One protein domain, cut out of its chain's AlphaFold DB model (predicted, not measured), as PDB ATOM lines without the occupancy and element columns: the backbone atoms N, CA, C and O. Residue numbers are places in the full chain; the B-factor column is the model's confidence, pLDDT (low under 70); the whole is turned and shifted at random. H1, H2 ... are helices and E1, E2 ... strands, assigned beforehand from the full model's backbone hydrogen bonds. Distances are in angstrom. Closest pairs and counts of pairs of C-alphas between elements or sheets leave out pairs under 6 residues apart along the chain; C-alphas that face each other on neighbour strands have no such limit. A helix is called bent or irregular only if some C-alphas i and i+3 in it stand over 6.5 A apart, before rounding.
ATOM      1  N   PRO A  10     109.081 142.235 175.078       93.31
ATOM      2  CA  PRO A  10     109.235 142.683 173.693       93.31
ATOM      3  C   PRO A  10     109.254 141.546 172.666       93.31
ATOM      4  O   PRO A  10     109.609 140.409 172.967       93.31
ATOM      5  N   ALA A  11     108.892 141.887 171.434       94.50
ATOM      6  CA  ALA A  11     109.074 141.059 170.259       94.50
ATOM      7  C   ALA A  11     110.472 141.262 169.654       94.50
ATOM      8  O   ALA A  11     110.954 142.391 169.540       94.50
ATOM      9  N   ALA A  12     111.089 140.177 169.202       95.25
ATOM     10  CA  ALA A  12     112.319 140.154 168.424       95.25
ATOM     11  C   ALA A  12     112.132 139.254 167.199       95.25
ATOM     12  O   ALA A  12     111.269 138.380 167.190       95.25
ATOM     13  N   SER A  13     112.947 139.444 166.169       95.56
ATOM     14  CA  SER A  13     112.910 138.624 164.957       95.56
ATOM     15  C   SER A  13     114.310 138.294 164.475       95.56
ATOM     16  O   SER A  13     115.238 139.074 164.698       95.56
ATOM     17  N   GLY A  14     114.445 137.209 163.722       94.50
ATOM     18  CA  GLY A  14     115.708 136.863 163.086       94.50
ATOM     19  C   GLY A  14     115.578 135.789 162.017       94.50
ATOM     20  O   GLY A  14     114.482 135.385 161.626       94.50
ATOM     21  N   VAL A  15     116.738 135.344 161.540       95.38
ATOM     22  CA  VAL A  15     116.890 134.283 160.540       95.38
ATOM     23  C   VAL A  15     117.825 133.229 161.115       95.38
ATOM     24  O   VAL A  15     118.828 133.564 161.748       95.38
ATOM     25  N   ARG A  16     117.476 131.958 160.946       92.44
ATOM     26  CA  ARG A  16     118.313 130.819 161.327       92.44
ATOM     27  C   ARG A  16     119.310 130.472 160.226       92.44
ATOM     28  O   ARG A  16     119.215 130.949 159.099       92.44
ATOM     29  N   ALA A  17     120.249 129.590 160.553       93.50
ATOM     30  CA  ALA A  17     121.240 129.093 159.602       93.50
ATOM     31  C   ALA A  17     120.620 128.338 158.409       93.50
ATOM     32  O   ALA A  17     121.193 128.348 157.325       93.50
ATOM     33  N   ASP A  18     119.451 127.719 158.590       91.75
ATOM     34  CA  ASP A  18     118.692 127.020 157.542       91.75
ATOM     35  C   ASP A  18     117.844 127.964 156.664       91.75
ATOM     36  O   ASP A  18     117.123 127.508 155.780       91.75
ATOM     37  N   GLY A  19     117.912 129.279 156.904       90.62
ATOM     38  CA  GLY A  19     117.116 130.289 156.204       90.62
ATOM     39  C   GLY A  19     115.705 130.490 156.766       90.62
ATOM     40  O   GLY A  19     115.016 131.420 156.342       90.62
ATOM     41  N   THR A  20     115.278 129.691 157.749       94.19
ATOM     42  CA  THR A  20     113.972 129.849 158.399       94.19
ATOM     43  C   THR A  20     113.947 131.135 159.219       94.19
ATOM     44  O   THR A  20     114.846 131.403 160.024       94.19
ATOM     45  N   THR A  21     112.904 131.942 159.044       96.94
ATOM     46  CA  THR A  21     112.719 133.166 159.833       96.94
ATOM     47  C   THR A  21     111.862 132.899 161.062       96.94
ATOM     48  O   THR A  21     111.057 131.964 161.081       96.94
ATOM     49  N   TRP A  22     112.045 133.707 162.101       95.31
ATOM     50  CA  TRP A  22     111.332 133.551 163.365       95.31
ATOM     51  C   TRP A  22     110.975 134.896 163.991       95.31
ATOM     52  O   TRP A  22     111.622 135.918 163.735       95.31
ATOM     53  N   ILE A  23     109.952 134.871 164.846       96.19
ATOM     54  CA  ILE A  23     109.565 135.953 165.754       96.19
ATOM     55  C   ILE A  23     109.490 135.371 167.164       96.19
ATOM     56  O   ILE A  23     108.787 134.389 167.389       96.19
ATOM     57  N   SER A  24     110.198 135.983 168.107       95.62
ATOM     58  CA  SER A  24     110.185 135.653 169.531       95.62
ATOM     59  C   SER A  24     109.454 136.745 170.291       95.62
ATOM     60  O   SER A  24     109.684 137.924 170.045       95.62
ATOM     61  N   LEU A  25     108.606 136.357 171.229       95.12
ATOM     62  CA  LEU A  25     107.875 137.217 172.144       95.12
ATOM     63  C   LEU A  25     108.354 136.900 173.563       95.12
ATOM     64  O   LEU A  25     108.170 135.780 174.048       95.12
ATOM     65  N   GLY A  26     108.977 137.884 174.206       93.00
ATOM     66  CA  GLY A  26     109.512 137.778 175.555       93.00
ATOM     67  C   GLY A  26     110.948 137.269 175.561       93.00
ATOM     68  O   GLY A  26     111.547 137.002 174.518       93.00
ATOM     69  N   ASP A  27     111.505 137.154 176.763       90.19
ATOM     70  CA  ASP A  27     112.844 136.612 176.981       90.19
ATOM     71  C   ASP A  27     112.801 135.077 176.839       90.19
ATOM     72  O   ASP A  27     112.111 134.430 177.627       90.19
ATOM     73  N   PRO A  28     113.535 134.460 175.894       89.56
ATOM     74  CA  PRO A  28     113.570 133.002 175.747       89.56
ATOM     75  C   PRO A  28     114.034 132.262 177.008       89.56
ATOM     76  O   PRO A  28     113.741 131.079 177.173       89.56
ATOM     77  N   ALA A  29     114.754 132.940 177.906       92.25
ATOM     78  CA  ALA A  29     115.213 132.373 179.168       92.25
ATOM     79  C   ALA A  29     114.171 132.455 180.299       92.25
ATOM     80  O   ALA A  29     114.410 131.899 181.374       92.25
ATOM     81  N   LYS A  30     113.040 133.158 180.112       89.69
ATOM     82  CA  LYS A  30     112.050 133.402 181.174       89.69
ATOM     83  C   LYS A  30     110.609 133.233 180.672       89.69
ATOM     84  O   LYS A  30     110.199 133.944 179.759       89.69
ATOM     85  N   PRO A  31     109.784 132.372 181.294       86.25
ATOM     86  CA  PRO A  31     108.364 132.324 180.974       86.25
ATOM     87  C   PRO A  31     107.625 133.584 181.486       86.25
ATOM     88  O   PRO A  31     107.990 134.116 182.537       86.25
ATOM     89  N   PRO A  32     106.546 134.025 180.808       87.94
ATOM     90  CA  PRO A  32     106.011 133.464 179.567       87.94
ATOM     91  C   PRO A  32     106.834 133.878 178.335       87.94
ATOM     92  O   PRO A  32     107.155 135.048 178.160       87.94
ATOM     93  N   HIS A  33     107.116 132.908 177.463       93.06
ATOM     94  CA  HIS A  33     107.790 133.083 176.173       93.06
ATOM     95  C   HIS A  33     106.967 132.400 175.081       93.06
ATOM     96  O   HIS A  33     106.333 131.370 175.322       93.06
ATOM     97  N   MET A  34     106.943 132.995 173.892       93.19
ATOM     98  CA  MET A  34     106.255 132.449 172.725       93.19
ATOM     99  C   MET A  34     107.102 132.692 171.480       93.19
ATOM    100  O   MET A  34     107.695 133.756 171.333       93.19
ATOM    101  N   GLN A  35     107.142 131.727 170.565       93.12
ATOM    102  CA  GLN A  35     107.870 131.866 169.309       93.12
ATOM    103  C   GLN A  35     107.045 131.343 168.139       93.12
ATOM    104  O   GLN A  35     106.366 130.323 168.253       93.12
ATOM    105  N   PHE A  36     107.146 132.041 167.014       91.31
ATOM    106  CA  PHE A  36     106.568 131.649 165.739       91.31
ATOM    107  C   PHE A  36     107.672 131.518 164.705       91.31
ATOM    108  O   PHE A  36     108.486 132.428 164.542       91.31
ATOM    109  N   ASP A  37     107.645 130.415 163.973       92.75
ATOM    110  CA  ASP A  37     108.524 130.185 162.838       92.75
ATOM    111  C   ASP A  37     107.747 130.389 161.537       92.75
ATOM    112  O   ASP A  37     106.547 130.120 161.471       92.75
ATOM    113  N   GLY A  38     108.434 130.849 160.495       79.94
ATOM    114  CA  GLY A  38     107.869 130.909 159.149       79.94
ATOM    115  C   GLY A  38     107.142 132.190 158.716       79.94
ATOM    116  O   GLY A  38     106.290 132.087 157.829       79.94
ATOM    117  N   PRO A  39     107.455 133.411 159.203       80.56
ATOM    118  CA  PRO A  39     107.233 134.588 158.371       80.56
ATOM    119  C   PRO A  39     107.885 134.410 156.989       80.56
ATOM    120  O   PRO A  39     108.942 133.793 156.842       80.56
ATOM    121  N   ILE A  40     107.254 134.982 155.965       85.62
ATOM    122  CA  ILE A  40     107.592 134.743 154.551       85.62
ATOM    123  C   ILE A  40     109.042 135.160 154.234       85.62
ATOM    124  O   ILE A  40     109.687 134.581 153.364       85.62
ATOM    125  N   CYS A  41     109.569 136.167 154.941       91.75
ATOM    126  CA  CYS A  41     110.950 136.626 154.814       91.75
ATOM    127  C   CYS A  41     111.408 137.433 156.041       91.75
ATOM    128  O   CYS A  41     110.603 137.842 156.881       91.75
ATOM    129  N   ALA A  42     112.716 137.707 156.119       92.44
ATOM    130  CA  ALA A  42     113.327 138.426 157.240       92.44
ATOM    131  C   ALA A  42     112.743 139.835 157.426       92.44
ATOM    132  O   ALA A  42     112.546 140.289 158.551       92.44
ATOM    133  N   LYS A  43     112.421 140.508 156.313       93.12
ATOM    134  CA  LYS A  43     111.792 141.831 156.324       93.12
ATOM    135  C   LYS A  43     110.405 141.781 156.965       93.12
ATOM    136  O   LYS A  43     110.142 142.557 157.875       93.12
ATOM    137  N   ALA A  44     109.570 140.822 156.559       92.06
ATOM    138  CA  ALA A  44     108.248 140.631 157.149       92.06
ATOM    139  C   ALA A  44     108.342 140.303 158.650       92.06
ATOM    140  O   ALA A  44     107.603 140.866 159.451       92.06
ATOM    141  N   ALA A  45     109.290 139.448 159.053       93.88
ATOM    142  CA  ALA A  45     109.514 139.136 160.465       93.88
ATOM    143  C   ALA A  45     109.869 140.394 161.286       93.88
ATOM    144  O   ALA A  45     109.299 140.615 162.356       93.88
ATOM    145  N   ALA A  46     110.756 141.244 160.759       92.19
ATOM    146  CA  ALA A  46     111.157 142.496 161.397       92.19
ATOM    147  C   ALA A  46     110.018 143.525 161.473       92.19
ATOM    148  O   ALA A  46     109.870 144.205 162.491       92.19
ATOM    149  N   GLU A  47     109.197 143.635 160.426       91.75
ATOM    150  CA  GLU A  47     108.016 144.507 160.401       91.75
ATOM    151  C   GLU A  47     106.969 144.067 161.429       91.75
ATOM    152  O   GLU A  47     106.456 144.901 162.182       91.75
ATOM    153  N   ILE A  48     106.703 142.761 161.533       91.75
ATOM    154  CA  ILE A  48     105.773 142.221 162.530       91.75
ATOM    155  C   ILE A  48     106.305 142.474 163.945       91.75
ATOM    156  O   ILE A  48     105.574 143.009 164.778       91.75
ATOM    157  N   ALA A  49     107.574 142.152 164.223       92.56
ATOM    158  CA  ALA A  49     108.165 142.371 165.545       92.56
ATOM    159  C   ALA A  49     108.125 143.854 165.952       92.56
ATOM    160  O   ALA A  49     107.728 144.185 167.071       92.56
ATOM    161  N   ARG A  50     108.454 144.767 165.028       91.38
ATOM    162  CA  ARG A  50     108.333 146.214 165.258       91.38
ATOM    163  C   ARG A  50     106.894 146.612 165.570       91.38
ATOM    164  O   ARG A  50     106.652 147.269 166.577       91.38
ATOM    165  N   THR A  51     105.941 146.171 164.754       91.19
ATOM    166  CA  THR A  51     104.517 146.489 164.933       91.19
ATOM    167  C   THR A  51     104.011 146.034 166.301       91.19
ATOM    168  O   THR A  51     103.345 146.800 166.999       91.19
ATOM    169  N   LEU A  52     104.374 144.822 166.730       92.06
ATOM    170  CA  LEU A  52     103.990 144.281 168.037       92.06
ATOM    171  C   LEU A  52     104.547 145.110 169.200       92.06
ATOM    172  O   LEU A  52     103.835 145.341 170.177       92.06
ATOM    173  N   ASN A  53     105.782 145.601 169.082       91.88
ATOM    174  CA  ASN A  53     106.403 146.455 170.096       91.88
ATOM    175  C   ASN A  53     105.786 147.858 170.165       91.88
ATOM    176  O   ASN A  53     105.723 148.454 171.239       91.88
ATOM    177  N   VAL A  54     105.330 148.390 169.032       91.44
ATOM    178  CA  VAL A  54     104.840 149.773 168.925       91.44
ATOM    179  C   VAL A  54     103.342 149.885 169.189       91.44
ATOM    180  O   VAL A  54     102.879 150.903 169.708       91.44
ATOM    181  N   ALA A  55     102.571 148.839 168.896       90.69
ATOM    182  CA  ALA A  55     101.118 148.835 169.045       90.69
ATOM    183  C   ALA A  55     100.612 149.325 170.423       90.69
ATOM    184  O   ALA A  55      99.647 150.094 170.441       90.69
ATOM    185  N   PRO A  56     101.232 148.982 171.574       88.38
ATOM    186  CA  PRO A  56     100.825 149.537 172.867       88.38
ATOM    187  C   PRO A  56     101.001 151.060 172.972       88.38
ATOM    188  O   PRO A  56     100.139 151.735 173.540       88.38
ATOM    189  N   LEU A  57     102.085 151.613 172.416       87.94
ATOM    190  CA  LEU A  57     102.347 153.056 172.403       87.94
ATOM    191  C   LEU A  57     101.338 153.784 171.511       87.94
ATOM    192  O   LEU A  57     100.720 154.751 171.955       87.94
ATOM    193  N   ALA A  58     101.109 153.272 170.301       89.94
ATOM    194  CA  ALA A  58     100.129 153.828 169.372       89.94
ATOM    195  C   ALA A  58      98.708 153.794 169.956       89.94
ATOM    196  O   ALA A  58      98.002 154.801 169.939       89.94
ATOM    197  N   ALA A  59      98.304 152.672 170.562       89.62
ATOM    198  CA  ALA A  59      97.009 152.568 171.231       89.62
ATOM    199  C   ALA A  59      96.871 153.581 172.378       89.62
ATOM    200  O   ALA A  59      95.825 154.217 172.515       89.62
ATOM    201  N   LYS A  60      97.926 153.770 173.185       89.12
ATOM    202  CA  LYS A  60      97.940 154.765 174.266       89.12
ATOM    203  C   LYS A  60      97.794 156.190 173.724       89.12
ATOM    204  O   LYS A  60      97.003 156.953 174.275       89.12
ATOM    205  N   ALA A  61      98.504 156.533 172.650       90.12
ATOM    206  CA  ALA A  61      98.409 157.845 172.013       90.12
ATOM    207  C   ALA A  61      96.999 158.104 171.452       90.12
ATOM    208  O   ALA A  61      96.404 159.135 171.750       90.12
ATOM    209  N   LEU A  62      96.411 157.138 170.740       90.12
ATOM    210  CA  LEU A  62      95.049 157.255 170.200       90.12
ATOM    211  C   LEU A  62      93.987 157.401 171.300       90.12
ATOM    212  O   LEU A  62      93.055 158.193 171.165       90.12
ATOM    213  N   LEU A  63      94.127 156.671 172.411       91.00
ATOM    214  CA  LEU A  63      93.238 156.831 173.564       91.00
ATOM    215  C   LEU A  63      93.391 158.210 174.218       91.00
ATOM    216  O   LEU A  63      92.387 158.782 174.639       91.00
ATOM    217  N   ALA A  64      94.610 158.755 174.274       89.69
ATOM    218  CA  ALA A  64      94.854 160.106 174.776       89.69
ATOM    219  C   ALA A  64      94.228 161.175 173.865       89.69
ATOM    220  O   ALA A  64      93.584 162.091 174.371       89.69
ATOM    221  N   VAL A  65      94.329 161.016 172.540       89.25
ATOM    222  CA  VAL A  65      93.633 161.871 171.560       89.25
ATOM    223  C   VAL A  65      92.125 161.818 171.780       89.25
ATOM    224  O   VAL A  65      91.494 162.860 171.933       89.25
ATOM    225  N   ARG A  66      91.547 160.614 171.883       87.38
ATOM    226  CA  ARG A  66      90.109 160.441 172.140       87.38
ATOM    227  C   ARG A  66      89.666 161.085 173.454       87.38
ATOM    228  O   ARG A  66      88.565 161.607 173.519       87.38
ATOM    229  N   ALA A  67      90.484 161.013 174.502       88.19
ATOM    230  CA  ALA A  67      90.162 161.614 175.794       88.19
ATOM    231  C   ALA A  67      90.265 163.148 175.781       88.19
ATOM    232  O   ALA A  67      89.549 163.811 176.526       88.19
ATOM    233  N   ALA A  68      91.158 163.704 174.959       87.44
ATOM    234  CA  ALA A  68      91.340 165.146 174.818       87.44
ATOM    235  C   ALA A  68      90.319 165.798 173.872       87.44
ATOM    236  O   ALA A  68      90.004 166.972 174.039       87.44
ATOM    237  N   CYS A  69      89.808 165.041 172.904       86.56
ATOM    238  CA  CYS A  69      88.799 165.484 171.956       86.56
ATOM    239  C   CYS A  69      87.397 165.386 172.583       86.56
ATOM    240  O   CYS A  69      86.864 164.293 172.786       86.56
ATOM    241  N   ARG A  70      86.814 166.537 172.925       80.44
ATOM    242  CA  ARG A  70      85.443 166.677 173.440       80.44
ATOM    243  C   ARG A  70      84.432 166.735 172.298       80.44
ATOM    244  O   ARG A  70      83.335 166.203 172.454       80.44
ATOM    245  N   ASP A  71      84.818 167.337 171.176       83.38
ATOM    246  CA  ASP A  71      84.064 167.357 169.922       83.38
ATOM    247  C   ASP A  71      85.024 167.192 168.725       83.38
ATOM    248  O   ASP A  71      85.861 168.065 168.494       83.38
ATOM    249  N   PRO A  72      84.937 166.091 167.958       76.25
ATOM    250  CA  PRO A  72      85.833 165.833 166.829       76.25
ATOM    251  C   PRO A  72      85.665 166.802 165.660       76.25
ATOM    252  O   PRO A  72      86.603 166.952 164.877       76.25
ATOM    253  N   ASP A  73      84.513 167.462 165.549       79.75
ATOM    254  CA  ASP A  73      84.226 168.364 164.438       79.75
ATOM    255  C   ASP A  73      84.685 169.800 164.735       79.75
ATOM    256  O   ASP A  73      84.892 170.588 163.810       79.75
ATOM    257  N   THR A  74      84.864 170.155 166.017       76.12
ATOM    258  CA  THR A  74      85.155 171.539 166.431       76.12
ATOM    259  C   THR A  74      86.419 171.716 167.276       76.12
ATOM    260  O   THR A  74      86.974 172.821 167.300       76.12
ATOM    261  N   ASP A  75      86.946 170.665 167.913       78.75
ATOM    262  CA  ASP A  75      88.214 170.756 168.639       78.75
ATOM    263  C   ASP A  75      89.399 170.750 167.662       78.75
ATOM    264  O   ASP A  75      89.807 169.727 167.116       78.75
ATOM    265  N   THR A  76      89.999 171.923 167.480       72.12
ATOM    266  CA  THR A  76      91.137 172.128 166.566       72.12
ATOM    267  C   THR A  76      92.501 172.065 167.254       72.12
ATOM    268  O   THR A  76      93.527 172.058 166.578       72.12
ATOM    269  N   ALA A  77      92.542 171.999 168.589       83.56
ATOM    270  CA  ALA A  77      93.780 172.012 169.361       83.56
ATOM    271  C   ALA A  77      93.819 170.879 170.393       83.56
ATOM    272  O   ALA A  77      93.049 170.860 171.353       83.56
ATOM    273  N   LEU A  78      94.769 169.957 170.219       84.25
ATOM    274  CA  LEU A  78      95.104 168.959 171.232       84.25
ATOM    275  C   LEU A  78      96.066 169.562 172.273       84.25
ATOM    276  O   LEU A  78      96.923 170.373 171.916       84.25
ATOM    277  N   PRO A  79      95.995 169.144 173.550       90.69
ATOM    278  CA  PRO A  79      97.012 169.487 174.539       90.69
ATOM    279  C   PRO A  79      98.409 169.044 174.079       90.69
ATOM    280  O   PRO A  79      98.556 167.952 173.528       90.69
ATOM    281  N   SER A  80      99.448 169.833 174.372       90.75
ATOM    282  CA  SER A  80     100.826 169.563 173.921       90.75
ATOM    283  C   SER A  80     101.314 168.154 174.268       90.75
ATOM    284  O   SER A  80     101.844 167.464 173.406       90.75
ATOM    285  N   ALA A  81     101.031 167.674 175.484       90.56
ATOM    286  CA  ALA A  81     101.408 166.326 175.922       90.56
ATOM    287  C   ALA A  81     100.761 165.203 175.083       90.56
ATOM    288  O   ALA A  81     101.341 164.131 174.914       90.56
ATOM    289  N   VAL A  82      99.555 165.432 174.554       91.75
ATOM    290  CA  VAL A  82      98.888 164.481 173.652       91.75
ATOM    291  C   VAL A  82      99.559 164.507 172.282       91.75
ATOM    292  O   VAL A  82      99.817 163.446 171.722       91.75
ATOM    293  N   GLY A  83      99.904 165.698 171.781       89.69
ATOM    294  CA  GLY A  83     100.696 165.854 170.559       89.69
ATOM    295  C   GLY A  83     102.037 165.121 170.639       89.69
ATOM    296  O   GLY A  83     102.337 164.298 169.781       89.69
ATOM    297  N   GLU A  84     102.801 165.323 171.714       91.88
ATOM    298  CA  GLU A  84     104.086 164.641 171.946       91.88
ATOM    299  C   GLU A  84     103.949 163.110 171.984       91.88
ATOM    300  O   GLU A  84     104.788 162.388 171.438       91.88
ATOM    301  N   ALA A  85     102.875 162.598 172.594       91.31
ATOM    302  CA  ALA A  85     102.599 161.164 172.627       91.31
ATOM    303  C   ALA A  85     102.306 160.596 171.228       91.31
ATOM    304  O   ALA A  85     102.744 159.486 170.917       91.31
ATOM    305  N   VAL A  86     101.594 161.349 170.383       90.75
ATOM    306  CA  VAL A  86     101.330 160.977 168.985       90.75
ATOM    307  C   VAL A  86     102.619 160.992 168.169       90.75
ATOM    308  O   VAL A  86     102.905 160.010 167.491       90.75
ATOM    309  N   GLU A  87     103.431 162.042 168.282       93.06
ATOM    310  CA  GLU A  87     104.719 162.139 167.583       93.06
ATOM    311  C   GLU A  87     105.663 160.996 167.977       93.06
ATOM    312  O   GLU A  87     106.247 160.339 167.117       93.06
ATOM    313  N   THR A  88     105.729 160.672 169.271       90.56
ATOM    314  CA  THR A  88     106.506 159.527 169.771       90.56
ATOM    315  C   THR A  88     106.007 158.207 169.178       90.56
ATOM    316  O   THR A  88     106.810 157.359 168.787       90.56
ATOM    317  N   ALA A  89     104.687 158.014 169.096       89.56
ATOM    318  CA  ALA A  89     104.110 156.812 168.504       89.56
ATOM    319  C   ALA A  89     104.404 156.713 166.998       89.56
ATOM    320  O   ALA A  89     104.800 155.645 166.537       89.56
ATOM    321  N   LEU A  90     104.276 157.812 166.247       88.50
ATOM    322  CA  LEU A  90     104.583 157.860 164.812       88.50
ATOM    323  C   LEU A  90     106.065 157.595 164.535       88.50
ATOM    324  O   LEU A  90     106.390 156.808 163.643       88.50
ATOM    325  N   ALA A  91     106.958 158.181 165.336       88.44
ATOM    326  CA  ALA A  91     108.389 157.918 165.246       88.44
ATOM    327  C   ALA A  91     108.709 156.444 165.524       88.44
ATOM    328  O   ALA A  91     109.450 155.806 164.777       88.44
ATOM    329  N   ALA A  92     108.078 155.855 166.544       85.12
ATOM    330  CA  ALA A  92     108.234 154.437 166.851       85.12
ATOM    331  C   ALA A  92     107.692 153.528 165.727       85.12
ATOM    332  O   ALA A  92     108.269 152.470 165.462       85.12
TER     333      ALA A  92
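This is residues 10 to 92 of the 97 residues of the protein "Unannotated protein" of freshwater metagenome (UniProt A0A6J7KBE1). A long bent helix, H1, links a small three-stranded sheet at one end to a helical hairpin at the other. Its first arm, H1a, covers one face of the sheet on the E1 side and leaves the opposite face bare; its second arm, H1b, runs on away from the sheet, and H2 folds back beside it, while residues 70 to 76 stick out at the far end. The printed part has 83 residues, with three named strands followed by two named helices; the sheet runs E1 E2 E3, antiparallel, and the class is mixed, helices and strands. The whole is only just loose, close to extended, with a radius of gyration of the C-alphas of 17.6 A, and spans 56 by 27 by 16 A, a rod in outline.

E1, residues 11 to 15, begins with C-alpha 11 at (109.074, 141.059, 170.259) and is 14.2 A long from first to last C-alpha. E2, residues 21 to 25, measures 13.8 A, and E3, residues 34 to 37, 10.4 A. H1, residues 42 to 68, was assigned as one helix by its hydrogen bonds but is bent: C-alphas 53 and 56 are 6.9 A apart. Its arms are H1a, residues 42 to 53, 16.7 A long, and H1b, residues 56 to 68, 18.4 A long, with C-alpha 56 at (100.825, 149.537, 172.867). H2, residues 80 to 92, is 18.3 A long and ends with C-alpha 92 at (108.234, 154.437, 166.851).

The strands form a meander, each the antiparallel neighbour of the one before. In the hairpin E1 and E2, N 12 and O 24 are 2.8 A apart, within hydrogen-bond range. In the hairpin E2 and E3, N 23 and O 36 are 2.9 A apart, also within range. H1a is on the sheet at a height of 7.5 A, giving two layers, a helix on one face of a sheet. It lies over E1 and along the strands, at 2 degrees to E1 on the local plane; their closest C-alphas, Ala 11 and Ala 49, are 5.0 A apart. The lines of H1a and H1b stand at a steep tilt of 43 degrees, and H1b is not on the sheet. H1b and H2 form a helical hairpin: they touch, closest at the C-alphas of Ala 58 and Ala 89, 5.1 A apart, and run opposite ways at a shallow tilt of 25 degrees. H2 is only just apart from H1a, 8.4 A at the closest. In H1a, H1b and H2 every O i to N i+4 pair is within hydrogen-bond range.

The C-alphas farthest apart, those of Asp 18 and Thr 74, are 56.4 A from each other. The printed part has no cut. The link from H1 to H2, 11 residues, is long, and within it residues 70 to 76 stand free. The mean pLDDT of the printed part is 89.8, and no printed residue is under 70.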